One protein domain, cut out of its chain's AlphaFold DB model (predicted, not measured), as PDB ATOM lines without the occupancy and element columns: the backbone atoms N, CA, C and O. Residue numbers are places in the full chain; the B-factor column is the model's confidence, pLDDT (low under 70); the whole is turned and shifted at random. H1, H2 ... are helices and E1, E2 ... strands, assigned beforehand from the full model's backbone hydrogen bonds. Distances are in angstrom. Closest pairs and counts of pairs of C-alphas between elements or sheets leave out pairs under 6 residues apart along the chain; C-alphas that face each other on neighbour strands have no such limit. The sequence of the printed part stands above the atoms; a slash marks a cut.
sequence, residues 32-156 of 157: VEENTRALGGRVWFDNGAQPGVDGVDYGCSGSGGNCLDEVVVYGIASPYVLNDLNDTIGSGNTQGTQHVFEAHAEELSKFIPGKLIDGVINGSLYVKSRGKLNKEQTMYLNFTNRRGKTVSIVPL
ATOM      1  N   VAL A  32      29.739  -9.897   2.911       55.38
ATOM      2  CA  VAL A  32      28.612  -9.134   3.449       55.38
ATOM      3  C   VAL A  32      27.585 -10.156   3.923       55.38
ATOM      4  O   VAL A  32      26.934 -10.796   3.098       55.38
ATOM      5  N   GLU A  33      27.453 -10.339   5.236       59.81
ATOM      6  CA  GLU A  33      26.379 -11.157   5.795       59.81
ATOM      7  C   GLU A  33      25.217 -10.232   6.169       59.81
ATOM      8  O   GLU A  33      25.247  -9.502   7.165       59.81
ATOM      9  N   GLU A  34      24.179 -10.223   5.327       56.09
ATOM     10  CA  GLU A  34      22.907  -9.615   5.704       56.09
ATOM     11  C   GLU A  34      22.269 -10.507   6.776       56.09
ATOM     12  O   GLU A  34      21.857 -11.634   6.501       56.09
ATOM     13  N   ASN A  35      22.178 -10.021   8.014       52.12
ATOM     14  CA  ASN A  35      21.486 -10.747   9.070       52.12
ATOM     15  C   ASN A  35      19.969 -10.624   8.850       52.12
ATOM     16  O   ASN A  35      19.302  -9.784   9.445       52.12
ATOM     17  N   THR A  36      19.408 -11.446   7.960       44.84
ATOM     18  CA  THR A  36      18.007 -11.367   7.497       44.84
ATOM     19  C   THR A  36      16.966 -11.842   8.524       44.84
ATOM     20  O   THR A  36      15.858 -12.236   8.153       44.84
ATOM     21  N   ARG A  37      17.286 -11.877   9.822       42.28
ATOM     22  CA  ARG A  37      16.384 -12.379  10.871       42.28
ATOM     23  C   ARG A  37      15.673 -11.256  11.633       42.28
ATOM     24  O   ARG A  37      15.771 -11.197  12.852       42.28
ATOM     25  N   ALA A  38      14.859 -10.446  10.953       44.59
ATOM     26  CA  ALA A  38      13.721  -9.773  11.589       44.59
ATOM     27  C   ALA A  38      12.652  -9.335  10.569       44.59
ATOM     28  O   ALA A  38      12.791  -8.352   9.846       44.59
ATOM     29  N   LEU A  39      11.510 -10.028  10.561       45.44
ATOM     30  CA  LEU A  39      10.277  -9.532   9.941       45.44
ATOM     31  C   LEU A  39       9.690  -8.420  10.830       45.44
ATOM     32  O   LEU A  39       8.759  -8.644  11.596       45.44
ATOM     33  N   GLY A  40      10.281  -7.228  10.769       56.66
ATOM     34  CA  GLY A  40       9.840  -6.052  11.518       56.66
ATOM     35  C   GLY A  40      11.024  -5.161  11.866       56.66
ATOM     36  O   GLY A  40      11.904  -5.586  12.604       56.66
ATOM     37  N   GLY A  41      11.049  -3.936  11.331       64.56
ATOM     38  CA  GLY A  41      12.138  -2.987  11.577       64.56
ATOM     39  C   GLY A  41      12.437  -2.844  13.071       64.56
ATOM     40  O   GLY A  41      11.521  -2.791  13.895       64.56
ATOM     41  N   ARG A  42      13.717  -2.821  13.430       75.81
ATOM     42  CA  ARG A  42      14.207  -2.623  14.798       75.81
ATOM     43  C   ARG A  42      14.212  -1.129  15.140       75.81
ATOM     44  O   ARG A  42      14.078  -0.272  14.268       75.81
ATOM     45  N   VAL A  43      14.338  -0.775  16.409       74.69
ATOM     46  CA  VAL A  43      14.522   0.604  16.878       74.69
ATOM     47  C   VAL A  43      16.018   0.871  17.005       74.69
ATOM     48  O   VAL A  43      16.739   0.103  17.638       74.69
ATOM     49  N   TRP A  44      16.489   1.954  16.383       76.38
ATOM     50  CA  TRP A  44      17.845   2.438  16.627       76.38
ATOM     51  C   TRP A  44      17.916   2.969  18.056       76.38
ATOM     52  O   TRP A  44      17.097   3.813  18.432       76.38
ATOM     53  N   PHE A  45      18.896   2.514  18.822       75.00
ATOM     54  CA  PHE A  45      19.213   3.066  20.129       75.00
ATOM     55  C   PHE A  45      20.653   3.582  20.130       75.00
ATOM     56  O   PHE A  45      21.552   3.005  19.525       75.00
ATOM     57  N   ASP A  46      20.846   4.710  20.800       74.38
ATOM     58  CA  ASP A  46      22.150   5.291  21.110       74.38
ATOM     59  C   ASP A  46      22.052   5.738  22.569       74.38
ATOM     60  O   ASP A  46      21.600   6.846  22.867       74.38
ATOM     61  N   ASN A  47      22.372   4.825  23.489       65.00
ATOM     62  CA  ASN A  47      22.263   5.071  24.930       65.00
ATOM     63  C   ASN A  47      23.461   5.887  25.460       65.00
ATOM     64  O   ASN A  47      23.537   6.189  26.650       65.00
ATOM     65  N   GLY A  48      24.396   6.264  24.579       54.12
ATOM     66  CA  GLY A  48      25.686   6.869  24.898       54.12
ATOM     67  C   GLY A  48      25.743   8.393  24.813       54.12
ATOM     68  O   GLY A  48      26.826   8.939  24.631       54.12
ATOM     69  N   ALA A  49      24.635   9.122  24.960       50.41
ATOM     70  CA  ALA A  49      24.653  10.593  24.941       50.41
ATOM     71  C   ALA A  49      25.267  11.240  26.211       50.41
ATOM     72  O   ALA A  49      24.814  12.302  26.639       50.41
ATOM     73  N   GLN A  50      26.284  10.630  26.834       47.44
ATOM     74  CA  GLN A  50      27.086  11.290  27.865       47.44
ATOM     75  C   GLN A  50      28.364  11.876  27.243       47.44
ATOM     76  O   GLN A  50      29.122  11.147  26.603       47.44
ATOM     77  N   PRO A  51      28.634  13.184  27.417       43.16
ATOM     78  CA  PRO A  51      29.888  13.785  26.978       43.16
ATOM     79  C   PRO A  51      31.095  13.038  27.562       43.16
ATOM     80  O   PRO A  51      31.193  12.881  28.776       43.16
ATOM     81  N   GLY A  52      32.021  12.600  26.705       43.75
ATOM     82  CA  GLY A  52      33.264  11.942  27.125       43.75
ATOM     83  C   GLY A  52      33.185  10.426  27.334       43.75
ATOM     84  O   GLY A  52      34.186   9.838  27.736       43.75
ATOM     85  N   VAL A  53      32.046   9.788  27.041       43.78
ATOM     86  CA  VAL A  53      31.924   8.324  26.993       43.78
ATOM     87  C   VAL A  53      31.795   7.905  25.529       43.78
ATOM     88  O   VAL A  53      30.784   8.196  24.890       43.78
ATOM     89  N   ASP A  54      32.813   7.233  24.986       48.09
ATOM     90  CA  ASP A  54      32.665   6.516  23.716       48.09
ATOM     91  C   ASP A  54      31.525   5.506  23.896       48.09
ATOM     92  O   ASP A  54      31.572   4.688  24.815       48.09
ATOM     93  N   GLY A  55      30.470   5.634  23.082       52.22
ATOM     94  CA  GLY A  55      29.205   4.914  23.243       52.22
ATOM     95  C   GLY A  55      29.426   3.444  23.590       52.22
ATOM     96  O   GLY A  55      30.055   2.716  22.836       52.22
ATOM     97  N   VAL A  56      28.947   3.019  24.754       53.94
ATOM     98  CA  VAL A  56      29.109   1.632  25.220       53.94
ATOM     99  C   VAL A  56      27.987   0.741  24.674       53.94
ATOM    100  O   VAL A  56      28.169  -0.464  24.544       53.94
ATOM    101  N   ASP A  57      26.839   1.333  24.323       63.25
ATOM    102  CA  ASP A  57      25.626   0.610  23.935       63.25
ATOM    103  C   ASP A  57      24.833   1.392  22.869       63.25
ATOM    104  O   ASP A  57      24.154   2.385  23.157       63.25
ATOM    105  N   TYR A  58      24.977   0.975  21.612       69.25
ATOM    106  CA  TYR A  58      24.321   1.563  20.444       69.25
ATOM    107  C   TYR A  58      24.137   0.494  19.356       69.25
ATOM    108  O   TYR A  58      24.946  -0.428  19.260       69.25
ATOM    109  N   GLY A  59      23.073   0.594  18.556       73.88
ATOM    110  CA  GLY A  59      22.736  -0.424  17.556       73.88
ATOM    111  C   GLY A  59      21.253  -0.462  17.187       73.88
ATOM    112  O   GLY A  59      20.475   0.434  17.525       73.88
ATOM    113  N   CYS A  60      20.838  -1.528  16.501       74.50
ATOM    114  CA  CYS A  60      19.425  -1.809  16.232       74.50
ATOM    115  C   CYS A  60      18.878  -2.872  17.214       74.50
ATOM    116  O   CYS A  60      19.322  -4.019  17.186       74.50
ATOM    117  N   SER A  61      17.856  -2.566  18.027       76.19
ATOM    118  CA  SER A  61      17.203  -3.542  18.932       76.19
ATOM    119  C   SER A  61      15.671  -3.450  18.937       76.19
ATOM    120  O   SER A  61      15.083  -2.544  18.356       76.19
ATOM    121  N   GLY A  62      14.988  -4.404  19.575       71.12
ATOM    122  CA  GLY A  62      13.525  -4.393  19.701       71.12
ATOM    123  C   GLY A  62      12.778  -4.648  18.383       71.12
ATOM    124  O   GLY A  62      13.286  -5.325  17.497       71.12
ATOM    125  N   SER A  63      11.546  -4.141  18.264       73.62
ATOM    126  CA  SER A  63      10.702  -4.274  17.061       73.62
ATOM    127  C   SER A  63       9.814  -3.037  16.855       73.62
ATOM    128  O   SER A  63       9.568  -2.288  17.799       73.62
ATOM    129  N   GLY A  64       9.341  -2.813  15.624       69.38
ATOM    130  CA  GLY A  64       8.431  -1.715  15.262       69.38
ATOM    131  C   GLY A  64       9.099  -0.369  14.942       69.38
ATOM    132  O   GLY A  64       8.407   0.644  14.861       69.38
ATOM    133  N   GLY A  65      10.423  -0.337  14.770       72.38
ATOM    134  CA  GLY A  65      11.200   0.878  14.516       72.38
ATOM    135  C   GLY A  65      11.674   1.062  13.068       72.38
ATOM    136  O   GLY A  65      11.320   0.316  12.156       72.38
ATOM    137  N   ASN A  66      12.495   2.098  12.863       70.50
ATOM    138  CA  ASN A  66      13.011   2.521  11.554       70.50
ATOM    139  C   ASN A  66      14.435   2.021  11.235       70.50
ATOM    140  O   ASN A  66      15.001   2.412  10.212       70.50
ATOM    141  N   CYS A  67      15.016   1.197  12.104       72.75
ATOM    142  CA  CYS A  67      16.311   0.547  11.924       72.75
ATOM    143  C   CYS A  67      16.101  -0.726  11.101       72.75
ATOM    144  O   CYS A  67      15.412  -1.651  11.533       72.75
ATOM    145  N   LEU A  68      16.642  -0.751   9.890       69.19
ATOM    146  CA  LEU A  68      16.783  -1.980   9.118       69.19
ATOM    147  C   LEU A  68      17.888  -2.838   9.738       69.19
ATOM    148  O   LEU A  68      18.666  -2.347  10.553       69.19
ATOM    149  N   ASP A  69      17.929  -4.119   9.379       67.88
ATOM    150  CA  ASP A  69      18.880  -5.041   9.985       67.88
ATOM    151  C   ASP A  69      20.337  -4.609   9.800       67.88
ATOM    152  O   ASP A  69      20.723  -4.046   8.774       67.88
ATOM    153  N   GLU A  70      21.129  -4.874  10.838       70.00
ATOM    154  CA  GLU A  70      22.573  -4.691  10.822       70.00
ATOM    155  C   GLU A  70      23.191  -5.602   9.770       70.00
ATOM    156  O   GLU A  70      23.013  -6.823   9.784       70.00
ATOM    157  N   VAL A  71      23.933  -4.985   8.860       72.56
ATOM    158  CA  VAL A  71      24.758  -5.697   7.895       72.56
ATOM    159  C   VAL A  71      26.145  -5.814   8.501       72.56
ATOM    160  O   VAL A  71      26.810  -4.801   8.745       72.56
ATOM    161  N   VAL A  72      26.560  -7.046   8.767       72.81
ATOM    162  CA  VAL A  72      27.869  -7.338   9.347       72.81
ATOM    163  C   VAL A  72      28.835  -7.660   8.218       72.81
ATOM    164  O   VAL A  72      28.514  -8.415   7.299       72.81
ATOM    165  N   VAL A  73      30.013  -7.046   8.269       68.06
ATOM    166  CA  VAL A  73      30.996  -7.123   7.189       68.06
ATOM    167  C   VAL A  73      32.335  -7.552   7.761       68.06
ATOM    168  O   VAL A  73      32.835  -6.904   8.675       68.06
ATOM    169  N   TYR A  74      32.923  -8.613   7.210       68.81
ATOM    170  CA  TYR A  74      34.191  -9.185   7.675       68.81
ATOM    171  C   TYR A  74      35.332  -8.955   6.674       68.81
ATOM    172  O   TYR A  74      35.091  -8.743   5.484       68.81
ATOM    173  N   GLY A  75      36.582  -9.055   7.141       58.56
ATOM    174  CA  GLY A  75      37.761  -9.116   6.267       58.56
ATOM    175  C   GLY A  75      38.224  -7.757   5.740       58.56
ATOM    176  O   GLY A  75      38.599  -7.625   4.574       58.56
ATOM    177  N   ILE A  76      38.178  -6.723   6.580       66.06
ATOM    178  CA  ILE A  76      38.526  -5.354   6.188       66.06
ATOM    179  C   ILE A  76      40.043  -5.198   6.099       66.06
ATOM    180  O   ILE A  76      40.728  -4.966   7.094       66.06
ATOM    181  N   ALA A  77      40.557  -5.281   4.872       55.06
ATOM    182  CA  ALA A  77      41.985  -5.170   4.580       55.06
ATOM    183  C   ALA A  77      42.563  -3.756   4.803       55.06
ATOM    184  O   ALA A  77      43.765  -3.615   5.016       55.06
ATOM    185  N   SER A  78      41.727  -2.712   4.777       65.69
ATOM    186  CA  SER A  78      42.165  -1.311   4.860       65.69
ATOM    187  C   SER A  78      41.383  -0.535   5.928       65.69
ATOM    188  O   SER A  78      40.410   0.163   5.639       65.69
ATOM    189  N   PRO A  79      41.777  -0.646   7.208       66.19
ATOM    190  CA  PRO A  79      41.139   0.101   8.291       66.19
ATOM    191  C   PRO A  79      41.386   1.616   8.205       66.19
ATOM    192  O   PRO A  79      40.698   2.373   8.884       66.19
ATOM    193  N   TYR A  80      42.357   2.064   7.402       69.12
ATOM    194  CA  TYR A  80      42.697   3.478   7.242       69.12
ATOM    195  C   TYR A  80      41.560   4.262   6.587       69.12
ATOM    196  O   TYR A  80      41.108   5.245   7.161       69.12
ATOM    197  N   VAL A  81      41.010   3.763   5.474       73.62
ATOM    198  CA  VAL A  81      39.896   4.427   4.776       73.62
ATOM    199  C   VAL A  81      38.661   4.541   5.663       73.62
ATOM    200  O   VAL A  81      37.987   5.566   5.663       73.62
ATOM    201  N   LEU A  82      38.380   3.526   6.481       75.19
ATOM    202  CA  LEU A  82      37.255   3.569   7.414       75.19
ATOM    203  C   LEU A  82      37.476   4.530   8.589       75.19
ATOM    204  O   LEU A  82      36.515   5.137   9.058       75.19
ATOM    205  N   ASN A  83      38.716   4.703   9.050       74.38
ATOM    206  CA  ASN A  83      39.034   5.677  10.093       74.38
ATOM    207  C   ASN A  83      39.008   7.119   9.559       74.38
ATOM    208  O   ASN A  83      38.402   7.974  10.200       74.38
ATOM    209  N   ASP A  84      39.548   7.373   8.365       75.38
ATOM    210  CA  ASP A  84      39.465   8.686   7.701       75.38
ATOM    211  C   ASP A  84      38.003   9.080   7.426       75.38
ATOM    212  O   ASP A  84      37.588  10.231   7.610       75.38
ATOM    213  N   LEU A  85      37.184   8.096   7.044       79.94
ATOM    214  CA  LEU A  85      35.741   8.246   6.883       79.94
ATOM    215  C   LEU A  85      35.064   8.588   8.214       79.94
ATOM    216  O   LEU A  85      34.224   9.484   8.256       79.94
ATOM    217  N   ASN A  86      35.450   7.929   9.309       80.00
ATOM    218  CA  ASN A  86      34.917   8.210  10.640       80.00
ATOM    219  C   ASN A  86      35.224   9.643  11.102       80.00
ATOM    220  O   ASN A  86      34.325  10.334  11.581       80.00
ATOM    221  N   ASP A  87      36.458  10.109  10.908       79.75
ATOM    222  CA  ASP A  87      36.872  11.466  11.283       79.75
ATOM    223  C   ASP A  87      36.145  12.524  10.437       79.75
ATOM    224  O   ASP A  87      35.632  13.522  10.959       79.75
ATOM    225  N   THR A  88      36.007  12.269   9.132       80.31
ATOM    226  CA  THR A  88      35.282  13.161   8.218       80.31
ATOM    227  C   THR A  88      33.801  13.250   8.583       80.31
ATOM    228  O   THR A  88      33.260  14.353   8.694       80.31
ATOM    229  N   ILE A  89      33.149  12.115   8.849       82.75
ATOM    230  CA  ILE A  89      31.742  12.076   9.266       82.75
ATOM    231  C   ILE A  89      31.555  12.761  10.626       82.75
ATOM    232  O   ILE A  89      30.625  13.555  10.793       82.75
ATOM    233  N   GLY A  90      32.450  12.499  11.583       75.31
ATOM    234  CA  GLY A  90      32.423  13.089  12.922       75.31
ATOM    235  C   GLY A  90      32.535  14.617  12.923       75.31
ATOM    236  O   GLY A  90      31.963  15.270  13.796       75.31
ATOM    237  N   SER A  91      33.190  15.201  11.915       79.31
ATOM    238  CA  SER A  91      33.309  16.658  11.754       79.31
ATOM    239  C   SER A  91      32.002  17.364  11.355       79.31
ATOM    240  O   SER A  91      31.924  18.591  11.407       79.31
ATOM    241  N   GLY A  92      30.972  16.621  10.928       75.75
ATOM    242  CA  GLY A  92      29.706  17.182  10.443       75.75
ATOM    243  C   GLY A  92      29.786  17.843   9.058       75.75
ATOM    244  O   GLY A  92      28.791  18.395   8.580       75.75
ATOM    245  N   ASN A  93      30.938  17.777   8.382       82.31
ATOM    246  CA  ASN A  93      31.123  18.325   7.043       82.31
ATOM    247  C   ASN A  93      30.461  17.432   5.980       82.31
ATOM    248  O   ASN A  93      31.083  16.527   5.431       82.31
ATOM    249  N   THR A  94      29.200  17.715   5.654       81.50
ATOM    250  CA  THR A  94      28.423  16.894   4.706       81.50
ATOM    251  C   THR A  94      29.057  16.838   3.310       81.50
ATOM    252  O   THR A  94      29.099  15.765   2.717       81.50
ATOM    253  N   GLN A  95      29.591  17.954   2.797       84.06
ATOM    254  CA  GLN A  95      30.274  17.975   1.494       84.06
ATOM    255  C   GLN A  95      31.587  17.184   1.530       84.06
ATOM    256  O   GLN A  95      31.881  16.441   0.598       84.06
ATOM    257  N   GLY A  96      32.346  17.296   2.625       84.88
ATOM    258  CA  GLY A  96      33.546  16.489   2.849       84.88
ATOM    259  C   GLY A  96      33.229  14.995   2.872       84.88
ATOM    260  O   GLY A  96      33.901  14.215   2.206       84.88
ATOM    261  N   THR A  97      32.150  14.601   3.550       86.50
ATOM    262  CA  THR A  97      31.687  13.211   3.575       86.50
ATOM    263  C   THR A  97      31.341  12.701   2.180       86.50
ATOM    264  O   THR A  97      31.775  11.616   1.814       86.50
ATOM    265  N   GLN A  98      30.606  13.473   1.373       90.38
ATOM    266  CA  GLN A  98      30.304  13.081  -0.010       90.38
ATOM    267  C   GLN A  98      31.579  12.871  -0.826       90.38
ATOM    268  O   GLN A  98      31.727  11.831  -1.462       90.38
ATOM    269  N   HIS A  99      32.527  13.804  -0.728       88.50
ATOM    270  CA  HIS A  99      33.791  13.720  -1.450       88.50
ATOM    271  C   HIS A  99      34.622  12.489  -1.063       88.50
ATOM    272  O   HIS A  99      35.174  11.828  -1.936       88.50
ATOM    273  N   VAL A 100      34.682  12.132   0.224       87.88
ATOM    274  CA  VAL A 100      35.383  10.915   0.674       87.88
ATOM    275  C   VAL A 100      34.709   9.657   0.120       87.88
ATOM    276  O   VAL A 100      35.399   8.748  -0.342       87.88
ATOM    277  N   PHE A 101      33.373   9.605   0.112       91.12
ATOM    278  CA  PHE A 101      32.645   8.486  -0.493       91.12
ATOM    279  C   PHE A 101      32.885   8.389  -2.005       91.12
ATOM    280  O   PHE A 101      33.045   7.281  -2.506       91.12
ATOM    281  N   GLU A 102      32.951   9.513  -2.723       91.50
ATOM    282  CA  GLU A 102      33.304   9.544  -4.150       91.50
ATOM    283  C   GLU A 102      34.744   9.068  -4.393       91.50
ATOM    284  O   GLU A 102      34.974   8.213  -5.248       91.50
ATOM    285  N   ALA A 103      35.707   9.584  -3.627       89.12
ATOM    286  CA  ALA A 103      37.132   9.300  -3.801       89.12
ATOM    287  C   ALA A 103      37.502   7.839  -3.497       89.12
ATOM    288  O   ALA A 103      38.427   7.301  -4.105       89.12
ATOM    289  N   HIS A 104      36.769   7.190  -2.587       88.31
ATOM    290  CA  HIS A 104      37.038   5.820  -2.139       88.31
ATOM    291  C   HIS A 104      35.926   4.824  -2.500       88.31
ATOM    292  O   HIS A 104      35.878   3.735  -1.931       88.31
ATOM    293  N   ALA A 105      35.037   5.155  -3.444       87.88
ATOM    294  CA  ALA A 105      33.857   4.344  -3.766       87.88
ATOM    295  C   ALA A 105      34.187   2.870  -4.073       87.88
ATOM    296  O   ALA A 105      33.525   1.972  -3.556       87.88
ATOM    297  N   GLU A 106      35.228   2.613  -4.871       85.69
ATOM    298  CA  GLU A 106      35.654   1.253  -5.232       85.69
ATOM    299  C   GLU A 106      36.078   0.444  -3.998       85.69
ATOM    300  O   GLU A 106      35.657  -0.697  -3.812       85.69
ATOM    301  N   GLU A 107      36.870   1.041  -3.113       83.19
ATOM    302  CA  GLU A 107      37.349   0.382  -1.904       83.19
ATOM    303  C   GLU A 107      36.229   0.183  -0.883       83.19
ATOM    304  O   GLU A 107      36.090  -0.903  -0.321       83.19
ATOM    305  N   LEU A 108      35.380   1.197  -0.703       84.81
ATOM    306  CA  LEU A 108      34.206   1.125   0.158       84.81
ATOM    307  C   LEU A 108      33.208   0.076  -0.336       84.81
ATOM    308  O   LEU A 108      32.584  -0.577   0.495       84.81
ATOM    309  N   SER A 109      33.083  -0.140  -1.650       85.62
ATOM    310  CA  SER A 109      32.143  -1.113  -2.231       85.62
ATOM    311  C   SER A 109      32.430  -2.565  -1.842       85.62
ATOM    312  O   SER A 109      31.532  -3.405  -1.890       85.62
ATOM    313  N   LYS A 110      33.655  -2.854  -1.386       80.50
ATOM    314  CA  LYS A 110      34.042  -4.164  -0.839       80.50
ATOM    315  C   LYS A 110      33.346  -4.472   0.488       80.50
ATOM    316  O   LYS A 110      33.288  -5.628   0.891       80.50
ATOM    317  N   PHE A 111      32.832  -3.441   1.162       77.88
ATOM    318  CA  PHE A 111      32.300  -3.536   2.520       77.88
ATOM    319  C   PHE A 111      30.898  -2.940   2.656       77.88
ATOM    320  O   PHE A 111      30.079  -3.414   3.434       77.88
ATOM    321  N   ILE A 112      30.601  -1.885   1.906       85.00
ATOM    322  CA  ILE A 112      29.347  -1.146   1.963       85.00
ATOM    323  C   ILE A 112      28.589  -1.423   0.662       85.00
ATOM    324  O   ILE A 112      29.133  -1.188  -0.418       85.00
ATOM    325  N   PRO A 113      27.321  -1.871   0.724       86.62
ATOM    326  CA  PRO A 113      26.510  -2.053  -0.472       86.62
ATOM    327  C   PRO A 113      26.498  -0.792  -1.350       86.62
ATOM    328  O   PRO A 113      26.177   0.291  -0.860       86.62
ATOM    329  N   GLY A 114      26.765  -0.938  -2.654       86.75
ATOM    330  CA  GLY A 114      26.894   0.193  -3.590       86.75
ATOM    331  C   GLY A 114      25.717   1.177  -3.556       86.75
ATOM    332  O   GLY A 114      25.922   2.384  -3.539       86.75
ATOM    333  N   LYS A 115      24.485   0.681  -3.370       88.38
ATOM    334  CA  LYS A 115      23.275   1.514  -3.202       88.38
ATOM    335  C   LYS A 115      23.369   2.542  -2.061       88.38
ATOM    336  O   LYS A 115      22.719   3.582  -2.122       88.38
ATOM    337  N   LEU A 116      24.115   2.234  -0.996       90.44
ATOM    338  CA  LEU A 116      24.323   3.137   0.136       90.44
ATOM    339  C   LEU A 116      25.426   4.153  -0.168       90.44
ATOM    340  O   LEU A 116      25.267   5.319   0.179       90.44
ATOM    341  N   ILE A 117      26.488   3.723  -0.856       91.56
ATOM    342  CA  ILE A 117      27.565   4.598  -1.340       91.56
ATOM    343  C   ILE A 117      26.981   5.648  -2.290       91.56
ATOM    344  O   ILE A 117      27.060   6.840  -2.000       91.56
ATOM    345  N   ASP A 118      26.287   5.209  -3.344       93.06
ATOM    346  CA  ASP A 118      25.626   6.090  -4.314       93.06
ATOM    347  C   ASP A 118      24.649   7.046  -3.627       93.06
ATOM    348  O   ASP A 118      24.551   8.221  -3.981       93.06
ATOM    349  N   GLY A 119      23.931   6.547  -2.614       92.44
ATOM    350  CA  GLY A 119      22.988   7.333  -1.835       92.44
ATOM    351  C   GLY A 119      23.641   8.454  -1.020       92.44
ATOM    352  O   GLY A 119      23.046   9.522  -0.880       92.44
ATOM    353  N   VAL A 120      24.852   8.245  -0.497       92.88
ATOM    354  CA  VAL A 120      25.621   9.309   0.170       92.88
ATOM    355  C   VAL A 120      26.140  10.305  -0.861       92.88
ATOM    356  O   VAL A 120      25.882  11.502  -0.719       92.88
ATOM    357  N   ILE A 121      26.779   9.813  -1.927       92.94
ATOM    358  CA  ILE A 121      27.346  10.623  -3.018       92.94
ATOM    359  C   ILE A 121      26.296  11.589  -3.584       92.94
ATOM    360  O   ILE A 121      26.508  12.796  -3.642       92.94
ATOM    361  N   ASN A 122      25.101  11.090  -3.906       93.88
ATOM    362  CA  ASN A 122      24.029  11.911  -4.476       93.88
ATOM    363  C   ASN A 122      23.209  12.717  -3.441       93.88
ATOM    364  O   ASN A 122      22.260  13.413  -3.810       93.88
ATOM    365  N   GLY A 123      23.531  12.614  -2.146       89.75
ATOM    366  CA  GLY A 123      22.855  13.347  -1.067       89.75
ATOM    367  C   GLY A 123      21.430  12.873  -0.749       89.75
ATOM    368  O   GLY A 123      20.624  13.628  -0.186       89.75
ATOM    369  N   SER A 124      21.072  11.643  -1.122       91.31
ATOM    370  CA  SER A 124      19.792  11.021  -0.747       91.31
ATOM    371  C   SER A 124      19.836  10.316   0.616       91.31
ATOM    372  O   SER A 124      18.783  10.153   1.248       91.31
ATOM    373  N   LEU A 125      21.035   9.963   1.088       92.38
ATOM    374  CA  LEU A 125      21.315   9.384   2.398       92.38
ATOM    375  C   LEU A 125      22.268  10.277   3.195       92.38
ATOM    376  O   LEU A 125      23.237  10.815   2.668       92.38
ATOM    377  N   TYR A 126      22.006  10.380   4.492       90.62
ATOM    378  CA  TYR A 126      22.925  10.936   5.476       90.62
ATOM    379  C   TYR A 126      23.645   9.786   6.163       90.62
ATOM    380  O   TYR A 126      22.993   8.820   6.556       90.62
ATOM    381  N   VAL A 127      24.957   9.896   6.348       90.06
ATOM    382  CA  VAL A 127      25.725   8.908   7.105       90.06
ATOM    383  C   VAL A 127      26.186   9.495   8.436       90.06
ATOM    384  O   VAL A 127      26.636  10.638   8.505       90.06
ATOM    385  N   LYS A 128      26.041   8.714   9.505       87.31
ATOM    386  CA  LYS A 128      26.630   8.982  10.820       87.31
ATOM    387  C   LYS A 128      27.528   7.823  11.201       87.31
ATOM    388  O   LYS A 128      27.163   6.675  10.965       87.31
ATOM    389  N   SER A 129      28.650   8.121  11.832       84.12
ATOM    390  CA  SER A 129      29.565   7.121  12.357       84.12
ATOM    391  C   SER A 129      29.625   7.193  13.881       84.12
ATOM    392  O   SER A 129      29.402   8.248  14.486       84.12
ATOM    393  N   ARG A 130      29.870   6.045  14.511       79.12
ATOM    394  CA  ARG A 130      30.099   5.903  15.954       79.12
ATOM    395  C   ARG A 130      31.164   4.843  16.205       79.12
ATOM    396  O   ARG A 130      31.284   3.900  15.424       79.12
ATOM    397  N   GLY A 131      31.895   5.000  17.305       74.69
ATOM    398  CA  GLY A 131      33.022   4.138  17.656       74.69
ATOM    399  C   GLY A 131      34.267   4.413  16.809       74.69
ATOM    400  O   GLY A 131      34.322   5.375  16.042       74.69
ATOM    401  N   LYS A 132      35.283   3.567  16.965       75.56
ATOM    402  CA  LYS A 132      36.507   3.549  16.154       75.56
ATOM    403  C   LYS A 132      36.817   2.107  15.803       75.56
ATOM    404  O   LYS A 132      36.670   1.237  16.653       75.56
ATOM    405  N   LEU A 133      37.275   1.847  14.579       74.44
ATOM    406  CA  LEU A 133      37.615   0.485  14.176       74.44
ATOM    407  C   LEU A 133      39.005   0.108  14.712       74.44
ATOM    408  O   LEU A 133      40.034   0.421  14.103       74.44
ATOM    409  N   ASN A 134      39.047  -0.576  15.855       74.06
ATOM    410  CA  ASN A 134      40.279  -1.104  16.444       74.06
ATOM    411  C   ASN A 134      40.060  -2.512  17.045       74.06
ATOM    412  O   ASN A 134      39.091  -3.177  16.704       74.06
ATOM    413  N   LYS A 135      41.012  -3.034  17.832       68.19
ATOM    414  CA  LYS A 135      40.922  -4.399  18.393       68.19
ATOM    415  C   LYS A 135      39.878  -4.535  19.510       68.19
ATOM    416  O   LYS A 135      39.465  -5.649  19.804       68.19
ATOM    417  N   GLU A 136      39.506  -3.429  20.143       67.19
ATOM    418  CA  GLU A 136      38.676  -3.396  21.354       67.19
ATOM    419  C   GLU A 136      37.324  -2.714  21.110       67.19
ATOM    420  O   GLU A 136      36.385  -2.905  21.875       67.19
ATOM    421  N   GLN A 137      37.221  -1.924  20.040       68.69
ATOM    422  CA  GLN A 137      36.045  -1.146  19.686       68.69
ATOM    423  C   GLN A 137      35.566  -1.499  18.276       68.69
ATOM    424  O   GLN A 137      36.352  -1.664  17.339       68.69
ATOM    425  N   THR A 138      34.245  -1.556  18.141       73.88
ATOM    426  CA  THR A 138      33.544  -1.698  16.867       73.88
ATOM    427  C   THR A 138      33.179  -0.314  16.336       73.88
ATOM    428  O   THR A 138      32.865   0.589  17.112       73.88
ATOM    429  N   MET A 139      33.208  -0.142  15.015       78.62
ATOM    430  CA  MET A 139      32.653   1.039  14.356       78.62
ATOM    431  C   MET A 139      31.262   0.713  13.812       78.62
ATOM    432  O   MET A 139      31.031  -0.400  13.354       78.62
ATOM    433  N   TYR A 140      30.356   1.687  13.819       81.38
ATOM    434  CA  TYR A 140      29.058   1.588  13.156       81.38
ATOM    435  C   TYR A 140      28.896   2.734  12.171       81.38
ATOM    436  O   TYR A 140      29.196   3.884  12.499       81.38
ATOM    437  N   LEU A 141      28.368   2.426  10.988       86.62
ATOM    438  CA  LEU A 141      27.980   3.403   9.976       86.62
ATOM    439  C   LEU A 141      26.469   3.334   9.768       86.62
ATOM    440  O   LEU A 141      25.936   2.315   9.342       86.62
ATOM    441  N   ASN A 142      25.778   4.429  10.056       87.56
ATOM    442  CA  ASN A 142      24.328   4.532   9.965       87.56
ATOM    443  C   ASN A 142      23.929   5.399   8.782       87.56
ATOM    444  O   ASN A 142      24.164   6.604   8.796       87.56
ATOM    445  N   PHE A 143      23.278   4.789   7.799       90.69
ATOM    446  CA  PHE A 143      22.795   5.427   6.582       90.69
ATOM    447  C   PHE A 143      21.306   5.710   6.710       90.69
ATOM    448  O   PHE A 143      20.487   4.797   6.637       90.69
ATOM    449  N   THR A 144      20.943   6.975   6.886       89.12
ATOM    450  CA  THR A 144      19.565   7.410   7.108       89.12
ATOM    451  C   THR A 144      19.037   8.172   5.899       89.12
ATOM    452  O   THR A 144      19.630   9.154   5.459       89.12
ATOM    453  N   ASN A 145      17.887   7.762   5.368       88.75
ATOM    454  CA  ASN A 145      17.215   8.510   4.307       88.75
ATOM    455  C   ASN A 145      16.377   9.676   4.862       88.75
ATOM    456  O   ASN A 145      16.123   9.785   6.060       88.75
ATOM    457  N   ARG A 146      15.850  10.526   3.974       86.94
ATOM    458  CA  ARG A 146      14.996  11.675   4.351       86.94
ATOM    459  C   ARG A 146      13.707  11.308   5.099       86.94
ATOM    460  O   ARG A 146      13.089  12.178   5.698       86.94
ATOM    461  N   ARG A 147      13.281  10.042   5.047       84.00
ATOM    462  CA  ARG A 147      12.111   9.524   5.777       84.00
ATOM    463  C   ARG A 147      12.483   8.960   7.154       84.00
ATOM    464  O   ARG A 147      11.623   8.388   7.812       84.00
ATOM    465  N   GLY A 148      13.747   9.077   7.567       79.44
ATOM    466  CA  GLY A 148      14.236   8.579   8.850       79.44
ATOM    467  C   GLY A 148      14.448   7.067   8.905       79.44
ATOM    468  O   GLY A 148      14.664   6.544   9.994       79.44
ATOM    469  N   LYS A 149      14.388   6.352   7.768       82.00
ATOM    470  CA  LYS A 149      14.764   4.930   7.728       82.00
ATOM    471  C   LYS A 149      16.276   4.807   7.696       82.00
ATOM    472  O   LYS A 149      16.903   5.456   6.856       82.00
ATOM    473  N   THR A 150      16.818   3.956   8.556       84.06
ATOM    474  CA  THR A 150      18.257   3.784   8.760       84.06
ATOM    475  C   THR A 150      18.687   2.368   8.404       84.06
ATOM    476  O   THR A 150      18.004   1.419   8.770       84.06
ATOM    477  N   VAL A 151      19.814   2.229   7.709       84.50
ATOM    478  CA  VAL A 151      20.574   0.975   7.590       84.50
ATOM    479  C   VAL A 151      21.853   1.120   8.400       84.50
ATOM    480  O   VAL A 151      22.557   2.115   8.229       84.50
ATOM    481  N   SER A 152      22.158   0.142   9.246       84.50
ATOM    482  CA  SER A 152      23.378   0.118  10.053       84.50
ATOM    483  C   SER A 152      24.363  -0.898   9.475       84.50
ATOM    484  O   SER A 152      24.016  -2.058   9.273       84.50
ATOM    485  N   ILE A 153      25.588  -0.459   9.194       83.75
ATOM    486  CA  ILE A 153      26.698  -1.313   8.764       83.75
ATOM    487  C   ILE A 153      27.680  -1.436   9.926       83.75
ATOM    488  O   ILE A 153      28.099  -0.419  10.488       83.75
ATOM    489  N   VAL A 154      28.060  -2.673  10.248       82.12
ATOM    490  CA  VAL A 154      29.008  -3.008  11.315       82.12
ATOM    491  C   VAL A 154      30.251  -3.654  10.699       82.12
ATOM    492  O   VAL A 154      30.274  -4.865  10.470       82.12
ATOM    493  N   PRO A 155      31.279  -2.853  10.377       75.06
ATOM    494  CA  PRO A 155      32.565  -3.374   9.947       75.06
ATOM    495  C   PRO A 155      33.290  -4.109  11.084       75.06
ATOM    496  O   PRO A 155      33.554  -3.526  12.137       75.06
ATOM    497  N   LEU A 156      33.649  -5.371  10.848       69.25
ATOM    498  CA  LEU A 156      34.442  -6.220  11.736       69.25
ATOM    499  C   LEU A 156      35.832  -6.489  11.136       69.25
ATOM    500  O   LEU A 156      35.990  -6.622   9.920       69.25
TER     501      LEU A 156
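This is residues 32 to 156 of the 157 residues of an uncharacterized protein of Tenacibaculum sp. MAR_2009_124 (UniProt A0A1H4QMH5). A twisted five-stranded sheet forms a wall, with H1 and H4 over one face, H2 and H3 beyond or beside them on that side, and the small hairpin E2 E3 over the opposite face, with few contacts to the wall. Its order is E1, E4, E7, E6, E5, mixed, with E4 and E7 the parallel pair; E2 and E3 make a second, antiparallel sheet. The 125 printed residues hold four named helices and seven named strands, in the order E1 E2 E3 E4 H1 H2 H3 H4 E5 E6 E7, a mixed class. The whole is compact, with a radius of gyration of the C-alphas of 13.8 A, and rounded, spanning 36 by 32 by 28 A.

In the large sheet, E5 is residues 125 to 130, 16.5 A long, from C-alpha 125 at (21.315, 9.384, 2.398); E6 is residues 140 to 145, 16.3 A; E7 is residues 150 to 155, 16.0 A, ending at C-alpha 155 at (32.565, -3.374, 9.947). E4 is residues 71 to 73, and E1 is residues 32 to 34, beginning at C-alpha 32 at (28.612, -9.134, 3.449). H1 spans residues 79 to 90, 16.3 A; H2 94 to 103, 14.3 A; H3 105 to 108; H4 114 to 121, 10.5 A. E2 is residues 43 to 46 and E3 residues 58 to 61.

E5, E6 and E7 form a meander, each strand the antiparallel neighbour of the one before; N 128 and O 142 are 2.9 A apart, N 143 and O 151 2.8 A. E7 is staggered, pairing with E6 over residues 150 to 153 and with E4 over 153 to 155, where N 154 and O 71 are 2.9 A apart. E1 is antiparallel to E4, with N 33 and O 72 at 3.0 A. H1 and H4 are on the same face in two layers, helices on one face of a sheet, at heights of 9.3 A and 9.1 A. H1 touches H2 with residues 85 to 89 alone, closest at the C-alphas of Ile 89 and Thr 97, 5.8 A, a shallow tilt of 20 degrees, opposite ways, a helical hairpin. H2 touches H4, closest at the C-alphas of Gln 98 and Ile 121, 4.9 A, and only grazes the sheet with residues 94 to 98. H3 is close to but not clearly touching H4; the C-alphas of Ala 105 and Ile 117 are 6.7 A apart. In the hairpin E2 and E3, N 45 and O 59 are 2.9 A apart; the closest C-alphas of E3 and E7, Gly 59 and Ser 152, are 7.5 A apart. In H1, H2 and H4 every O i to N i+4 pair is within hydrogen-bond range; H3 is too short for one.

The C-alphas farthest apart, of Ser 63 and Ala 103, are 36.3 A apart. The printed part has no cut, and the link from E2 to E3, 11 residues, is long. The mean pLDDT of the printed part is 75.2; 37 residues are under 70, among them 32 to 41, 47 to 58 and 73 to 80.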